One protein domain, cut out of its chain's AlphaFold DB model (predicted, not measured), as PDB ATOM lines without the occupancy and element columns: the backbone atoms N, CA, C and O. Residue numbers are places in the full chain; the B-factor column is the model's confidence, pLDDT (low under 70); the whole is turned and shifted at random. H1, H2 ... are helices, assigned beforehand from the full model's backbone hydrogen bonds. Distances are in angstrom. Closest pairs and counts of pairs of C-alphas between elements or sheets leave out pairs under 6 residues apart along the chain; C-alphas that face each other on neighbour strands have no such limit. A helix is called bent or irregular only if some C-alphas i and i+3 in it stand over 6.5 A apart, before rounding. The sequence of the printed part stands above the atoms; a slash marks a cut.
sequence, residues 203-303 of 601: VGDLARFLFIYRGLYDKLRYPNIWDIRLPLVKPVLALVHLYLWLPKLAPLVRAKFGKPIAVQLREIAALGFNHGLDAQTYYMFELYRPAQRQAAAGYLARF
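This is residues 203 to 303 of the 601 residues of the protein "ATPgrasp_ST domain-containing protein" of Rhodospirillaceae bacterium (UniProt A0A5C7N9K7). The long helix H2 bends, and H3 folds back from its end to run opposite ways to arm H2a, with short H4 packed on H2a near the middle and H1 toward one end. The 101 printed residues have five named helices, H1 to H5 in chain order, and no named strand: all helix. The whole is compact, radius of gyration of the C-alphas 14.1 A, with spans of 44 by 26 by 18 A.

H2, residues 233 to 257, one helix by its hydrogen bonds, is bent: C-alphas 244 and 247 are 7.0 A apart, and arms H2a, 233 to 244, and H2b, 247 to 257, stand at a steep tilt of 66 degrees. H2b is irregular, C-alphas 248 and 251 being 6.8 A apart. H3, residues 261 to 275, touches H2b with residues 261 to 264 alone, about perpendicular at 75 degrees; the closest C-alphas, Ala 250 and Ile 261, are 5.8 A apart. H4, residues 279 to 284, touches residues 238 to 242 of H2a alone; the closest C-alphas, Leu 242 and Ala 279, are 5.1 A apart. H1, residues 203 to 213, is close to but not clearly touching H3. H5, residues 290 to 294, touches no helix. Every O i to N i+4 pair is within hydrogen-bond range in H1, H2a, H3, H4 and H5, and 5 of 7 in H2b.

H1 begins at C-alpha 203 (112.681, 103.936, 32.362); H3, 20.4 A long, ends at C-alpha 275 (104.987, 100.589, 39.347).

The printed part has no cut; the H1 to H2 link is long, and residues 215 to 233 have pLDDT under 70.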
ATOM      1  N   VAL A 203     112.058 102.690  31.886       94.56
ATOM      2  CA  VAL A 203     112.681 103.936  32.362       94.56
ATOM      3  C   VAL A 203     111.838 104.686  33.403       94.56
ATOM      4  O   VAL A 203     112.390 105.378  34.254       94.56
ATOM      5  N   GLY A 204     110.512 104.521  33.383       94.38
ATOM      6  CA  GLY A 204     109.602 105.088  34.376       94.38
ATOM      7  C   GLY A 204     109.786 104.476  35.765       94.38
ATOM      8  O   GLY A 204     109.904 105.208  36.750       94.38
ATOM      9  N   ASP A 205     109.877 103.147  35.844       93.25
ATOM     10  CA  ASP A 205     110.172 102.422  37.086       93.25
ATOM     11  C   ASP A 205     111.557 102.793  37.628       93.25
ATOM     12  O   ASP A 205     111.688 103.069  38.822       93.25
ATOM     13  N   LEU A 206     112.568 102.889  36.754       92.00
ATOM     14  CA  LEU A 206     113.909 103.342  37.136       92.00
ATOM     15  C   LEU A 206     113.883 104.776  37.685       92.00
ATOM     16  O   LEU A 206     114.427 105.038  38.759       92.00
ATOM     17  N   ALA A 207     113.230 105.705  36.985       90.81
ATOM     18  CA  ALA A 207     113.111 107.091  37.424       90.81
ATOM     19  C   ALA A 207     112.434 107.188  38.797       90.81
ATOM     20  O   ALA A 207     112.919 107.904  39.675       90.81
ATOM     21  N   ARG A 208     111.359 106.421  39.015       88.44
ATOM     22  CA  ARG A 208     110.671 106.317  40.308       88.44
ATOM     23  C   ARG A 208     111.555 105.727  41.392       88.44
ATOM     24  O   ARG A 208     111.595 106.274  42.493       88.44
ATOM     25  N   PHE A 209     112.290 104.661  41.089       86.06
ATOM     26  CA  PHE A 209     113.223 104.050  42.028       86.06
ATOM     27  C   PHE A 209     114.278 105.055  42.500       86.06
ATOM     28  O   PHE A 209     114.470 105.249  43.704       86.06
ATOM     29  N   LEU A 210     114.925 105.740  41.556       83.31
ATOM     30  CA  LEU A 210     115.952 106.727  41.866       83.31
ATOM     31  C   LEU A 210     115.368 107.933  42.618       83.31
ATOM     32  O   LEU A 210     115.935 108.385  43.615       83.31
ATOM     33  N   PHE A 211     114.199 108.414  42.196       79.25
ATOM     34  CA  PHE A 211     113.506 109.524  42.842       79.25
ATOM     35  C   PHE A 211     113.150 109.210  44.306       79.25
ATOM     36  O   PHE A 211     113.511 109.970  45.208       79.25
ATOM     37  N   ILE A 212     112.465 108.088  44.553       72.94
ATOM     38  CA  ILE A 212     111.908 107.744  45.870       72.94
ATOM     39  C   ILE A 212     112.999 107.211  46.806       72.94
ATOM     40  O   ILE A 212     113.082 107.632  47.960       72.94
ATOM     41  N   TYR A 213     113.851 106.301  46.326       70.19
ATOM     42  CA  TYR A 213     114.704 105.487  47.201       70.19
ATOM     43  C   TYR A 213     116.174 105.873  47.202       70.19
ATOM     44  O   TYR A 213     116.866 105.604  48.187       70.19
ATOM     45  N   ARG A 214     116.658 106.522  46.138       70.12
ATOM     46  CA  ARG A 214     118.011 107.100  46.108       70.12
ATOM     47  C   ARG A 214     118.043 108.563  46.524       70.12
ATOM     48  O   ARG A 214     119.121 109.107  46.713       70.12
ATOM     49  N   GLY A 215     116.878 109.179  46.744       65.19
ATOM     50  CA  GLY A 215     116.788 110.501  47.348       65.19
ATOM     51  C   GLY A 215     117.467 111.583  46.517       65.19
ATOM     52  O   GLY A 215     118.034 112.500  47.100       65.19
ATOM     53  N   LEU A 216     117.368 111.496  45.185       66.06
ATOM     54  CA  LEU A 216     117.987 112.417  44.220       66.06
ATOM     55  C   LEU A 216     117.586 113.903  44.372       66.06
ATOM     56  O   LEU A 216     118.072 114.738  43.614       66.06
ATOM     57  N   TYR A 217     116.714 114.246  45.328       64.75
ATOM     58  CA  TYR A 217     116.146 115.583  45.504       64.75
ATOM     59  C   TYR A 217     116.042 116.010  46.966       64.75
ATOM     60  O   TYR A 217     115.664 115.223  47.844       64.75
ATOM     61  N   ASP A 218     116.308 117.302  47.183       54.59
ATOM     62  CA  ASP A 218     116.325 117.941  48.505       54.59
ATOM     63  C   ASP A 218     115.013 118.660  48.858       54.59
ATOM     64  O   ASP A 218     114.699 118.816  50.039       54.59
ATOM     65  N   LYS A 219     114.248 119.120  47.853       62.16
ATOM     66  CA  LYS A 219     113.017 119.914  48.036       62.16
ATOM     67  C   LYS A 219     111.938 119.542  47.019       62.16
ATOM     68  O   LYS A 219     112.161 119.659  45.814       62.16
ATOM     69  N   LEU A 220     110.759 119.170  47.515       61.78
ATOM     70  CA  LEU A 220     109.566 118.937  46.700       61.78
ATOM     71  C   LEU A 220     108.934 120.264  46.276       61.78
ATOM     72  O   LEU A 220     108.976 121.255  47.003       61.78
ATOM     73  N   ARG A 221     108.365 120.277  45.073       68.00
ATOM     74  CA  ARG A 221     107.667 121.427  44.480       68.00
ATOM     75  C   ARG A 221     106.265 121.061  43.982       68.00
ATOM     76  O   ARG A 221     105.531 121.958  43.566       68.00
ATOM     77  N   TYR A 222     105.913 119.771  43.963       64.88
ATOM     78  CA  TYR A 222     104.660 119.273  43.405       64.88
ATOM     79  C   TYR A 222     104.205 117.925  44.022       64.88
ATOM     80  O   TYR A 222     104.996 116.990  44.065       64.88
ATOM     81  N   PRO A 223     102.930 117.767  44.415       60.78
ATOM     82  CA  PRO A 223     102.011 118.859  44.707       60.78
ATOM     83  C   PRO A 223     102.553 119.672  45.900       60.78
ATOM     84  O   PRO A 223     103.339 119.167  46.698       60.78
ATOM     85  N   ASN A 224     102.214 120.959  45.993       62.25
ATOM     86  CA  ASN A 224     102.719 121.838  47.058       62.25
ATOM     87  C   ASN A 224     101.976 121.572  48.384       62.25
ATOM     88  O   ASN A 224     101.180 122.399  48.818       62.25
ATOM     89  N   ILE A 225     102.141 120.373  48.950       56.03
ATOM     90  CA  ILE A 225     101.374 119.873  50.097       56.03
ATOM     91  C   ILE A 225     102.327 119.059  50.996       56.03
ATOM     92  O   ILE A 225     102.694 117.951  50.621       56.03
ATOM     93  N   TRP A 226     102.708 119.612  52.159       51.38
ATOM     94  CA  TRP A 226     103.520 118.986  53.232       51.38
ATOM     95  C   TRP A 226     104.876 118.351  52.805       51.38
ATOM     96  O   TRP A 226     105.213 118.222  51.631       51.38
ATOM     97  N   ASP A 227     105.734 117.988  53.767       52.41
ATOM     98  CA  ASP A 227     107.030 117.343  53.483       52.41
ATOM     99  C   ASP A 227     106.833 115.840  53.171       52.41
ATOM    100  O   ASP A 227     106.743 115.006  54.071       52.41
ATOM    101  N   ILE A 228     106.776 115.473  51.881       50.09
ATOM    102  CA  ILE A 228     106.583 114.085  51.379       50.09
ATOM    103  C   ILE A 228     107.731 113.129  51.768       50.09
ATOM    104  O   ILE A 228     107.675 111.934  51.491       50.09
ATOM    105  N   ARG A 229     108.774 113.587  52.475       49.56
ATOM    106  CA  ARG A 229     109.748 112.669  53.099       49.56
ATOM    107  C   ARG A 229     109.103 111.715  54.113       49.56
ATOM    108  O   ARG A 229     109.735 110.728  54.487       49.56
ATOM    109  N   LEU A 230     107.868 111.990  54.533       51.22
ATOM    110  CA  LEU A 230     107.056 111.099  55.347       51.22
ATOM    111  C   LEU A 230     106.577 109.873  54.531       51.22
ATOM    112  O   LEU A 230     105.908 110.043  53.509       51.22
ATOM    113  N   PRO A 231     106.853 108.635  54.988       50.94
ATOM    114  CA  PRO A 231     106.588 107.401  54.236       50.94
ATOM    115  C   PRO A 231     105.113 107.154  53.856       50.94
ATOM    116  O   PRO A 231     104.852 106.360  52.955       50.94
ATOM    117  N   LEU A 232     104.152 107.852  54.473       57.22
ATOM    118  CA  LEU A 232     102.713 107.674  54.232       57.22
ATOM    119  C   LEU A 232     102.105 108.652  53.218       57.22
ATOM    120  O   LEU A 232     100.988 108.433  52.756       57.22
ATOM    121  N   VAL A 233     102.817 109.707  52.811       66.44
ATOM    122  CA  VAL A 233     102.196 110.757  51.983       66.44
ATOM    123  C   VAL A 233     101.850 110.259  50.579       66.44
ATOM    124  O   VAL A 233     100.781 110.578  50.067       66.44
ATOM    125  N   LYS A 234     102.701 109.436  49.955       70.56
ATOM    126  CA  LYS A 234     102.407 108.884  48.621       70.56
ATOM    127  C   LYS A 234     101.194 107.928  48.637       70.56
ATOM    128  O   LYS A 234     100.324 108.110  47.788       70.56
ATOM    129  N   PRO A 235     101.078 106.972  49.581       71.06
ATOM    130  CA  PRO A 235      99.846 106.202  49.768       71.06
ATOM    131  C   PRO A 235      98.600 107.072  49.980       71.06
ATOM    132  O   PRO A 235      97.591 106.847  49.318       71.06
ATOM    133  N   VAL A 236      98.676 108.108  50.826       74.31
ATOM    134  CA  VAL A 236      97.550 109.032  51.057       74.31
ATOM    135  C   VAL A 236      97.159 109.763  49.772       74.31
ATOM    136  O   VAL A 236      95.981 109.805  49.429       74.31
ATOM    137  N   LEU A 237      98.125 110.281  49.009       80.50
ATOM    138  CA  LEU A 237      97.855 110.911  47.712       80.50
ATOM    139  C   LEU A 237      97.221 109.930  46.718       80.50
ATOM    140  O   LEU A 237      96.287 110.303  46.012       80.50
ATOM    141  N   ALA A 238      97.672 108.673  46.691       84.12
ATOM    142  CA  ALA A 238      97.075 107.642  45.849       84.12
ATOM    143  C   ALA A 238      95.612 107.360  46.237       84.12
ATOM    144  O   ALA A 238      94.772 107.220  45.347       84.12
ATOM    145  N   LEU A 239      95.286 107.340  47.536       83.31
ATOM    146  CA  LEU A 239      93.910 107.210  48.033       83.31
ATOM    147  C   LEU A 239      93.054 108.437  47.695       83.31
ATOM    148  O   LEU A 239      91.921 108.286  47.241       83.31
ATOM    149  N   VAL A 240      93.601 109.648  47.834       87.75
ATOM    150  CA  VAL A 240      92.929 110.891  47.424       87.75
ATOM    151  C   VAL A 240      92.629 110.865  45.927       87.75
ATOM    152  O   VAL A 240      91.507 111.150  45.512       87.75
ATOM    153  N   HIS A 241      93.594 110.476  45.093       90.31
ATOM    154  CA  HIS A 241      93.365 110.329  43.658       90.31
ATOM    155  C   HIS A 241      92.351 109.226  43.353       90.31
ATOM    156  O   HIS A 241      91.489 109.426  42.501       90.31
ATOM    157  N   LEU A 242      92.384 108.097  44.060       91.44
ATOM    158  CA  LEU A 242      91.373 107.055  43.909       91.44
ATOM    159  C   LEU A 242      89.967 107.612  44.180       91.44
ATOM    160  O   LEU A 242      89.092 107.481  43.326       91.44
ATOM    161  N   TYR A 243      89.781 108.310  45.301       90.56
ATOM    162  CA  TYR A 243      88.513 108.940  45.676       90.56
ATOM    163  C   TYR A 243      88.047 109.995  44.657       90.56
ATOM    164  O   TYR A 243      86.882 110.022  44.271       90.56
ATOM    165  N   LEU A 244      88.955 110.844  44.165       91.94
ATOM    166  CA  LEU A 244      88.617 111.938  43.248       91.94
ATOM    167  C   LEU A 244      88.355 111.491  41.800       91.94
ATOM    168  O   LEU A 244      87.647 112.191  41.065       91.94
ATOM    169  N   TRP A 245      88.961 110.382  41.364       94.19
ATOM    170  CA  TRP A 245      88.950 109.949  39.962       94.19
ATOM    171  C   TRP A 245      88.024 108.759  39.706       94.19
ATOM    172  O   TRP A 245      87.305 108.763  38.704       94.19
ATOM    173  N   LEU A 246      88.007 107.758  40.593       93.06
ATOM    174  CA  LEU A 246      87.255 106.514  40.389       93.06
ATOM    175  C   LEU A 246      85.747 106.760  40.184       93.06
ATOM    176  O   LEU A 246      85.229 106.269  39.181       93.06
ATOM    177  N   PRO A 247      85.036 107.558  41.012       93.62
ATOM    178  CA  PRO A 247      83.589 107.741  40.851       93.62
ATOM    179  C   PRO A 247      83.212 108.417  39.529       93.62
ATOM    180  O   PRO A 247      82.149 108.151  38.977       93.62
ATOM    181  N   LYS A 248      84.094 109.277  39.001       92.00
ATOM    182  CA  LYS A 248      83.849 110.035  37.768       92.00
ATOM    183  C   LYS A 248      84.166 109.227  36.514       92.00
ATOM    184  O   LYS A 248      83.426 109.297  35.540       92.00
ATOM    185  N   LEU A 249      85.269 108.476  36.520       95.81
ATOM    186  CA  LEU A 249      85.793 107.852  35.302       95.81
ATOM    187  C   LEU A 249      85.529 106.352  35.210       95.81
ATOM    188  O   LEU A 249      85.373 105.848  34.100       95.81
ATOM    189  N   ALA A 250      85.414 105.634  36.329       95.50
ATOM    190  CA  ALA A 250      85.170 104.195  36.282       95.50
ATOM    191  C   ALA A 250      83.854 103.827  35.573       95.50
ATOM    192  O   ALA A 250      83.877 102.898  34.756       95.50
ATOM    193  N   PRO A 251      82.728 104.546  35.796       96.12
ATOM    194  CA  PRO A 251      81.490 104.300  35.060       96.12
ATOM    195  C   PRO A 251      81.630 104.576  33.559       96.12
ATOM    196  O   PRO A 251      81.136 103.786  32.756       96.12
ATOM    197  N   LEU A 252      82.355 105.636  33.176       95.12
ATOM    198  CA  LEU A 252      82.613 105.979  31.773       95.12
ATOM    199  C   LEU A 252      83.456 104.906  31.081       95.12
ATOM    200  O   LEU A 252      83.126 104.468  29.981       95.12
ATOM    201  N   VAL A 253      84.514 104.432  31.744       96.38
ATOM    202  CA  VAL A 253      85.360 103.352  31.225       96.38
ATOM    203  C   VAL A 253      84.572 102.044  31.124       96.38
ATOM    204  O   VAL A 253      84.709 101.325  30.134       96.38
ATOM    205  N   ARG A 254      83.701 101.744  32.096       96.50
ATOM    206  CA  ARG A 254      82.800 100.584  32.028       96.50
ATOM    207  C   ARG A 254      81.863 100.684  30.827       96.50
ATOM    208  O   ARG A 254      81.756  99.720  30.083       96.50
ATOM    209  N   ALA A 255      81.221 101.834  30.635       95.81
ATOM    210  CA  ALA A 255      80.276 102.049  29.544       95.81
ATOM    211  C   ALA A 255      80.953 101.983  28.165       95.81
ATOM    212  O   ALA A 255      80.424 101.355  27.256       95.81
ATOM    213  N   LYS A 256      82.137 102.590  28.014       94.75
ATOM    214  CA  LYS A 256      82.826 102.702  26.718       94.75
ATOM    215  C   LYS A 256      83.670 101.479  26.348       94.75
ATOM    216  O   LYS A 256      83.822 101.184  25.168       94.75
ATOM    217  N   PHE A 257      84.243 100.787  27.333       94.50
ATOM    218  CA  PHE A 257      85.205  99.695  27.107       94.50
ATOM    219  C   PHE A 257      84.789  98.362  27.742       94.50
ATOM    220  O   PHE A 257      85.572  97.416  27.730       94.50
ATOM    221  N   GLY A 258      83.604  98.280  28.355       95.12
ATOM    222  CA  GLY A 258      83.106  97.059  28.997       95.12
ATOM    223  C   GLY A 258      83.886  96.633  30.245       95.12
ATOM    224  O   GLY A 258      83.728  95.511  30.716       95.12
ATOM    225  N   LYS A 259      84.756  97.494  30.795       95.69
ATOM    226  CA  LYS A 259      85.652  97.140  31.905       95.69
ATOM    227  C   LYS A 259      84.930  97.245  33.262       95.69
ATOM    228  O   LYS A 259      84.610  98.363  33.678       95.69
ATOM    229  N   PRO A 260      84.712  96.146  34.012       96.38
ATOM    230  CA  PRO A 260      84.006  96.214  35.292       96.38
ATOM    231  C   PRO A 260      84.771  97.047  36.328       96.38
ATOM    232  O   PRO A 260      85.995  96.961  36.406       96.38
ATOM    233  N   ILE A 261      84.057  97.809  37.163       94.12
ATOM    234  CA  ILE A 261      84.661  98.723  38.154       94.12
ATOM    235  C   ILE A 261      85.565  97.965  39.140       94.12
ATOM    236  O   ILE A 261      86.674  98.416  39.411       94.12
ATOM    237  N   ALA A 262      85.156  96.778  39.600       89.75
ATOM    238  CA  ALA A 262      85.977  95.935  40.474       89.75
ATOM    239  C   ALA A 262      87.318  95.541  39.825       89.75
ATOM    240  O   ALA A 262      88.363  95.536  40.476       89.75
ATOM    241  N   VAL A 263      87.314  95.276  38.513       92.75
ATOM    242  CA  VAL A 263      88.545  94.983  37.766       92.75
ATOM    243  C   VAL A 263      89.414  96.233  37.658       92.75
ATOM    244  O   VAL A 263      90.626  96.128  37.822       92.75
ATOM    245  N   GLN A 264      88.816  97.407  37.436       95.69
ATOM    246  CA  GLN A 264      89.553  98.673  37.413       95.69
ATOM    247  C   GLN A 264      90.225  98.955  38.766       95.69
ATOM    248  O   GLN A 264      91.405  99.286  38.796       95.69
ATOM    249  N   LEU A 265      89.518  98.751  39.883       90.44
ATOM    250  CA  LEU A 265      90.070  98.914  41.231       90.44
ATOM    251  C   LEU A 265      91.261  97.974  41.478       90.44
ATOM    252  O   LEU A 265      92.318  98.420  41.924       90.44
ATOM    253  N   ARG A 266      91.119  96.692  41.116       90.19
ATOM    254  CA  ARG A 266      92.204  95.702  41.208       90.19
ATOM    255  C   ARG A 266      93.418  96.105  40.369       90.19
ATOM    256  O   ARG A 266      94.552  95.940  40.807       90.19
ATOM    257  N   GLU A 267      93.193  96.622  39.164       93.50
ATOM    258  CA  GLU A 267      94.266  97.073  38.275       93.50
ATOM    259  C   GLU A 267      94.971  98.321  38.805       93.50
ATOM    260  O   GLU A 267      96.197  98.362  38.769       93.50
ATOM    261  N   ILE A 268      94.234  99.291  39.354       92.50
ATOM    262  CA  ILE A 268      94.815 100.472  40.007       92.50
ATOM    263  C   ILE A 268      95.684 100.045  41.194       92.50
ATOM    264  O   ILE A 268      96.829 100.480  41.296       92.50
ATOM    265  N   ALA A 269      95.186  99.152  42.056       83.62
ATOM    266  CA  ALA A 269      95.954  98.634  43.188       83.62
ATOM    267  C   ALA A 269      97.228  97.902  42.727       83.62
ATOM    268  O   ALA A 269      98.320  98.158  43.241       83.62
ATOM    269  N   ALA A 270      97.116  97.047  41.705       86.75
ATOM    270  CA  ALA A 270      98.257  96.338  41.133       86.75
ATOM    271  C   ALA A 270      99.284  97.298  40.508       86.75
ATOM    272  O   ALA A 270     100.481  97.115  40.696       86.75
ATOM    273  N   LEU A 271      98.852  98.335  39.789       91.75
ATOM    274  CA  LEU A 271      99.742  99.348  39.210       91.75
ATOM    275  C   LEU A 271     100.432 100.190  40.289       91.75
ATOM    276  O   LEU A 271     101.628 100.473  40.171       91.75
ATOM    277  N   GLY A 272      99.717 100.515  41.367       86.88
ATOM    278  CA  GLY A 272     100.269 101.190  42.539       86.88
ATOM    279  C   GLY A 272     101.382 100.374  43.182       86.88
ATOM    280  O   GLY A 272     102.480 100.885  43.386       86.88
ATOM    281  N   PHE A 273     101.148  99.083  43.411       80.50
ATOM    282  CA  PHE A 273     102.150  98.202  44.009       80.50
ATOM    283  C   PHE A 273     103.299  97.841  43.055       80.50
ATOM    284  O   PHE A 273     104.444  97.714  43.477       80.50
ATOM    285  N   ASN A 274     103.033  97.674  41.760       84.19
ATOM    286  CA  ASN A 274     104.044  97.184  40.819       84.19
ATOM    287  C   ASN A 274     104.932  98.301  40.274       84.19
ATOM    288  O   ASN A 274     106.123  98.082  40.070       84.19
ATOM    289  N   HIS A 275     104.346  99.476  40.045       88.81
ATOM    290  CA  HIS A 275     104.987 100.589  39.347       88.81
ATOM    291  C   HIS A 275     104.920 101.894  40.147       88.81
ATOM    292  O   HIS A 275     105.627 102.844  39.830       88.81
ATOM    293  N   GLY A 276     104.108 101.986  41.202       87.06
ATOM    294  CA  GLY A 276     103.921 103.241  41.930       87.06
ATOM    295  C   GLY A 276     103.069 104.256  41.165       87.06
ATOM    296  O   GLY A 276     103.264 105.454  41.384       87.06
ATOM    297  N   LEU A 277     102.191 103.767  40.279       91.81
ATOM    298  CA  LEU A 277     101.224 104.516  39.471       91.81
ATOM    299  C   LEU A 277      99.839 104.485  40.130       91.81
ATOM    300  O   LEU A 277      99.405 103.444  40.611       91.81
ATOM    301  N   ASP A 278      99.143 105.615  40.158       91.75
ATOM    302  CA  ASP A 278      97.871 105.788  40.868       91.75
ATOM    303  C   ASP A 278      96.650 105.881  39.930       91.75
ATOM    304  O   ASP A 278      96.751 105.736  38.709       91.75
ATOM    305  N   ALA A 279      95.474 106.157  40.502       93.75
ATOM    306  CA  ALA A 279      94.232 106.295  39.747       93.75
ATOM    307  C   ALA A 279      94.279 107.413  38.690       93.75
ATOM    308  O   ALA A 279      93.713 107.240  37.612       93.75
ATOM    309  N   GLN A 280      94.969 108.531  38.946       93.38
ATOM    310  CA  GLN A 280      95.119 109.602  37.957       93.38
ATOM    311  C   GLN A 280      95.837 109.073  36.715       93.38
ATOM    312  O   GLN A 280      95.318 109.179  35.602       93.38
ATOM    313  N   THR A 281      97.004 108.453  36.903       94.06
ATOM    314  CA  THR A 281      97.776 107.893  35.784       94.06
ATOM    315  C   THR A 281      97.040 106.749  35.084       94.06
ATOM    316  O   THR A 281      97.079 106.667  33.857       94.06
ATOM    317  N   TYR A 282      96.290 105.924  35.825       96.00
ATOM    318  CA  TYR A 282      95.475 104.846  35.264       96.00
ATOM    319  C   TYR A 282      94.485 105.337  34.207       96.00
ATOM    320  O   TYR A 282      94.403 104.762  33.119       96.00
ATOM    321  N   TYR A 283      93.754 106.413  34.498       96.19
ATOM    322  CA  TYR A 283      92.783 106.955  33.555       96.19
ATOM    323  C   TYR A 283      93.426 107.839  32.486       96.19
ATOM    324  O   TYR A 283      93.066 107.726  31.314       96.19
ATOM    325  N   MET A 284      94.388 108.689  32.858       94.50
ATOM    326  CA  MET A 284      95.005 109.636  31.921       94.50
ATOM    327  C   MET A 284      95.872 108.957  30.862       94.50
ATOM    328  O   MET A 284      95.903 109.437  29.729       94.50
ATOM    329  N   PHE A 285      96.519 107.837  31.192       95.75
ATOM    330  CA  PHE A 285      97.296 107.028  30.246       95.75
ATOM    331  C   PHE A 285      96.523 105.834  29.677       95.75
ATOM    332  O   PHE A 285      97.106 104.993  28.998       95.75
ATOM    333  N   GLU A 286      95.219 105.743  29.952       95.81
ATOM    334  CA  GLU A 286      94.359 104.650  29.491       95.81
ATOM    335  C   GLU A 286      94.883 103.249  29.872       95.81
ATOM    336  O   GLU A 286      94.723 102.288  29.121       95.81
ATOM    337  N   LEU A 287      95.474 103.092  31.064       96.62
ATOM    338  CA  LEU A 287      96.028 101.815  31.552       96.62
ATOM    339  C   LEU A 287      94.946 100.753  31.834       96.62
ATOM    340  O   LEU A 287      95.256  99.603  32.147       96.62
ATOM    341  N   TYR A 288      93.666 101.098  31.683       95.62
ATOM    342  CA  TYR A 288      92.575 100.127  31.580       95.62
ATOM    343  C   TYR A 288      92.645  99.298  30.285       95.62
ATOM    344  O   TYR A 288      92.066  98.208  30.209       95.62
ATOM    345  N   ARG A 289      93.396  99.747  29.274       95.25
ATOM    346  CA  ARG A 289      93.675  98.988  28.051       95.25
ATOM    347  C   ARG A 289      94.877  98.053  28.243       95.25
ATOM    348  O   ARG A 289      95.890  98.472  28.801       95.25
ATOM    349  N   PRO A 290      94.809  96.790  27.778       94.56
ATOM    350  CA  PRO A 290      95.892  95.824  27.971       94.56
ATOM    351  C   PRO A 290      97.256  96.267  27.425       94.56
ATOM    352  O   PRO A 290      98.247  96.114  28.132       94.56
ATOM    353  N   ALA A 291      97.307  96.845  26.221       93.31
ATOM    354  CA  ALA A 291      98.560  97.260  25.586       93.31
ATOM    355  C   ALA A 291      99.282  98.356  26.392       93.31
ATOM    356  O   ALA A 291     100.457  98.213  26.727       93.31
ATOM    357  N   GLN A 292      98.558  99.408  26.791       94.88
ATOM    358  CA  GLN A 292      99.089 100.483  27.632       94.88
ATOM    359  C   GLN A 292      99.506  99.951  29.011       94.88
ATOM    360  O   GLN A 292     100.582 100.284  29.506       94.88
ATOM    361  N   ARG A 293      98.710  99.053  29.612       95.12
ATOM    362  CA  ARG A 293      99.028  98.445  30.915       95.12
ATOM    363  C   ARG A 293     100.302  97.602  30.887       95.12
ATOM    364  O   ARG A 293     101.081  97.662  31.832       95.12
ATOM    365  N   GLN A 294     100.534  96.826  29.828       94.31
ATOM    366  CA  GLN A 294     101.763  96.034  29.676       94.31
ATOM    367  C   GLN A 294     103.015  96.919  29.597       94.31
ATOM    368  O   GLN A 294     104.097  96.500  29.998       94.31
ATOM    369  N   ALA A 295     102.858  98.160  29.137       95.62
ATOM    370  CA  ALA A 295     103.923  99.146  29.044       95.62
ATOM    371  C   ALA A 295     104.010 100.089  30.268       95.62
ATOM    372  O   ALA A 295     104.756 101.069  30.228       95.62
ATOM    373  N   ALA A 296     103.291  99.795  31.365       95.94
ATOM    374  CA  ALA A 296     103.199 100.634  32.570       95.94
ATOM    375  C   ALA A 296     104.566 101.076  33.128       95.94
ATOM    376  O   ALA A 296     104.741 102.231  33.524       95.94
ATOM    377  N   ALA A 297     105.553 100.178  33.093       95.50
ATOM    378  CA  ALA A 297     106.904 100.435  33.585       95.50
ATOM    379  C   ALA A 297     107.629 101.581  32.851       95.50
ATOM    380  O   ALA A 297     108.550 102.191  33.392       95.50
ATOM    381  N   GLY A 298     107.226 101.885  31.616       96.69
ATOM    382  CA  GLY A 298     107.823 102.935  30.796       96.69
ATOM    383  C   GLY A 298     107.218 104.322  31.000       96.69
ATOM    384  O   GLY A 298     107.780 105.289  30.484       96.69
ATOM    385  N   TYR A 299     106.079 104.440  31.695       97.12
ATOM    386  CA  TYR A 299     105.409 105.729  31.881       97.12
ATOM    387  C   TYR A 299     106.122 106.585  32.921       97.12
ATOM    388  O   TYR A 299     106.527 106.093  33.965       97.12
ATOM    389  N   LEU A 300     106.221 107.886  32.700       94.12
ATOM    390  CA  LEU A 300     106.765 108.825  33.682       94.12
ATOM    391  C   LEU A 300     105.639 109.688  34.258       94.12
ATOM    392  O   LEU A 300     104.773 110.121  33.499       94.12
ATOM    393  N   ALA A 301     105.623 109.953  35.566       89.88
ATOM    394  CA  ALA A 301     104.613 110.819  36.167       89.88
ATOM    395  C   ALA A 301     105.172 112.227  36.427       89.88
ATOM    396  O   ALA A 301     106.383 112.501  36.438       89.88
ATOM    397  N   ARG A 302     104.265 113.180  36.656       87.00
ATOM    398  CA  ARG A 302     104.643 114.531  37.094       87.00
ATOM    399  C   ARG A 302     105.305 114.520  38.459       87.00
ATOM    400  O   ARG A 302     106.091 115.421  38.753       87.00
ATOM    401  N   PHE A 303     105.000 113.513  39.272       82.94
ATOM    402  CA  PHE A 303     105.566 113.365  40.600       82.94
ATOM    403  C   PHE A 303     107.096 113.304  40.563       82.94
ATOM    404  O   PHE A 303     107.737 114.039  41.305       82.94
TER     405      PHE A 303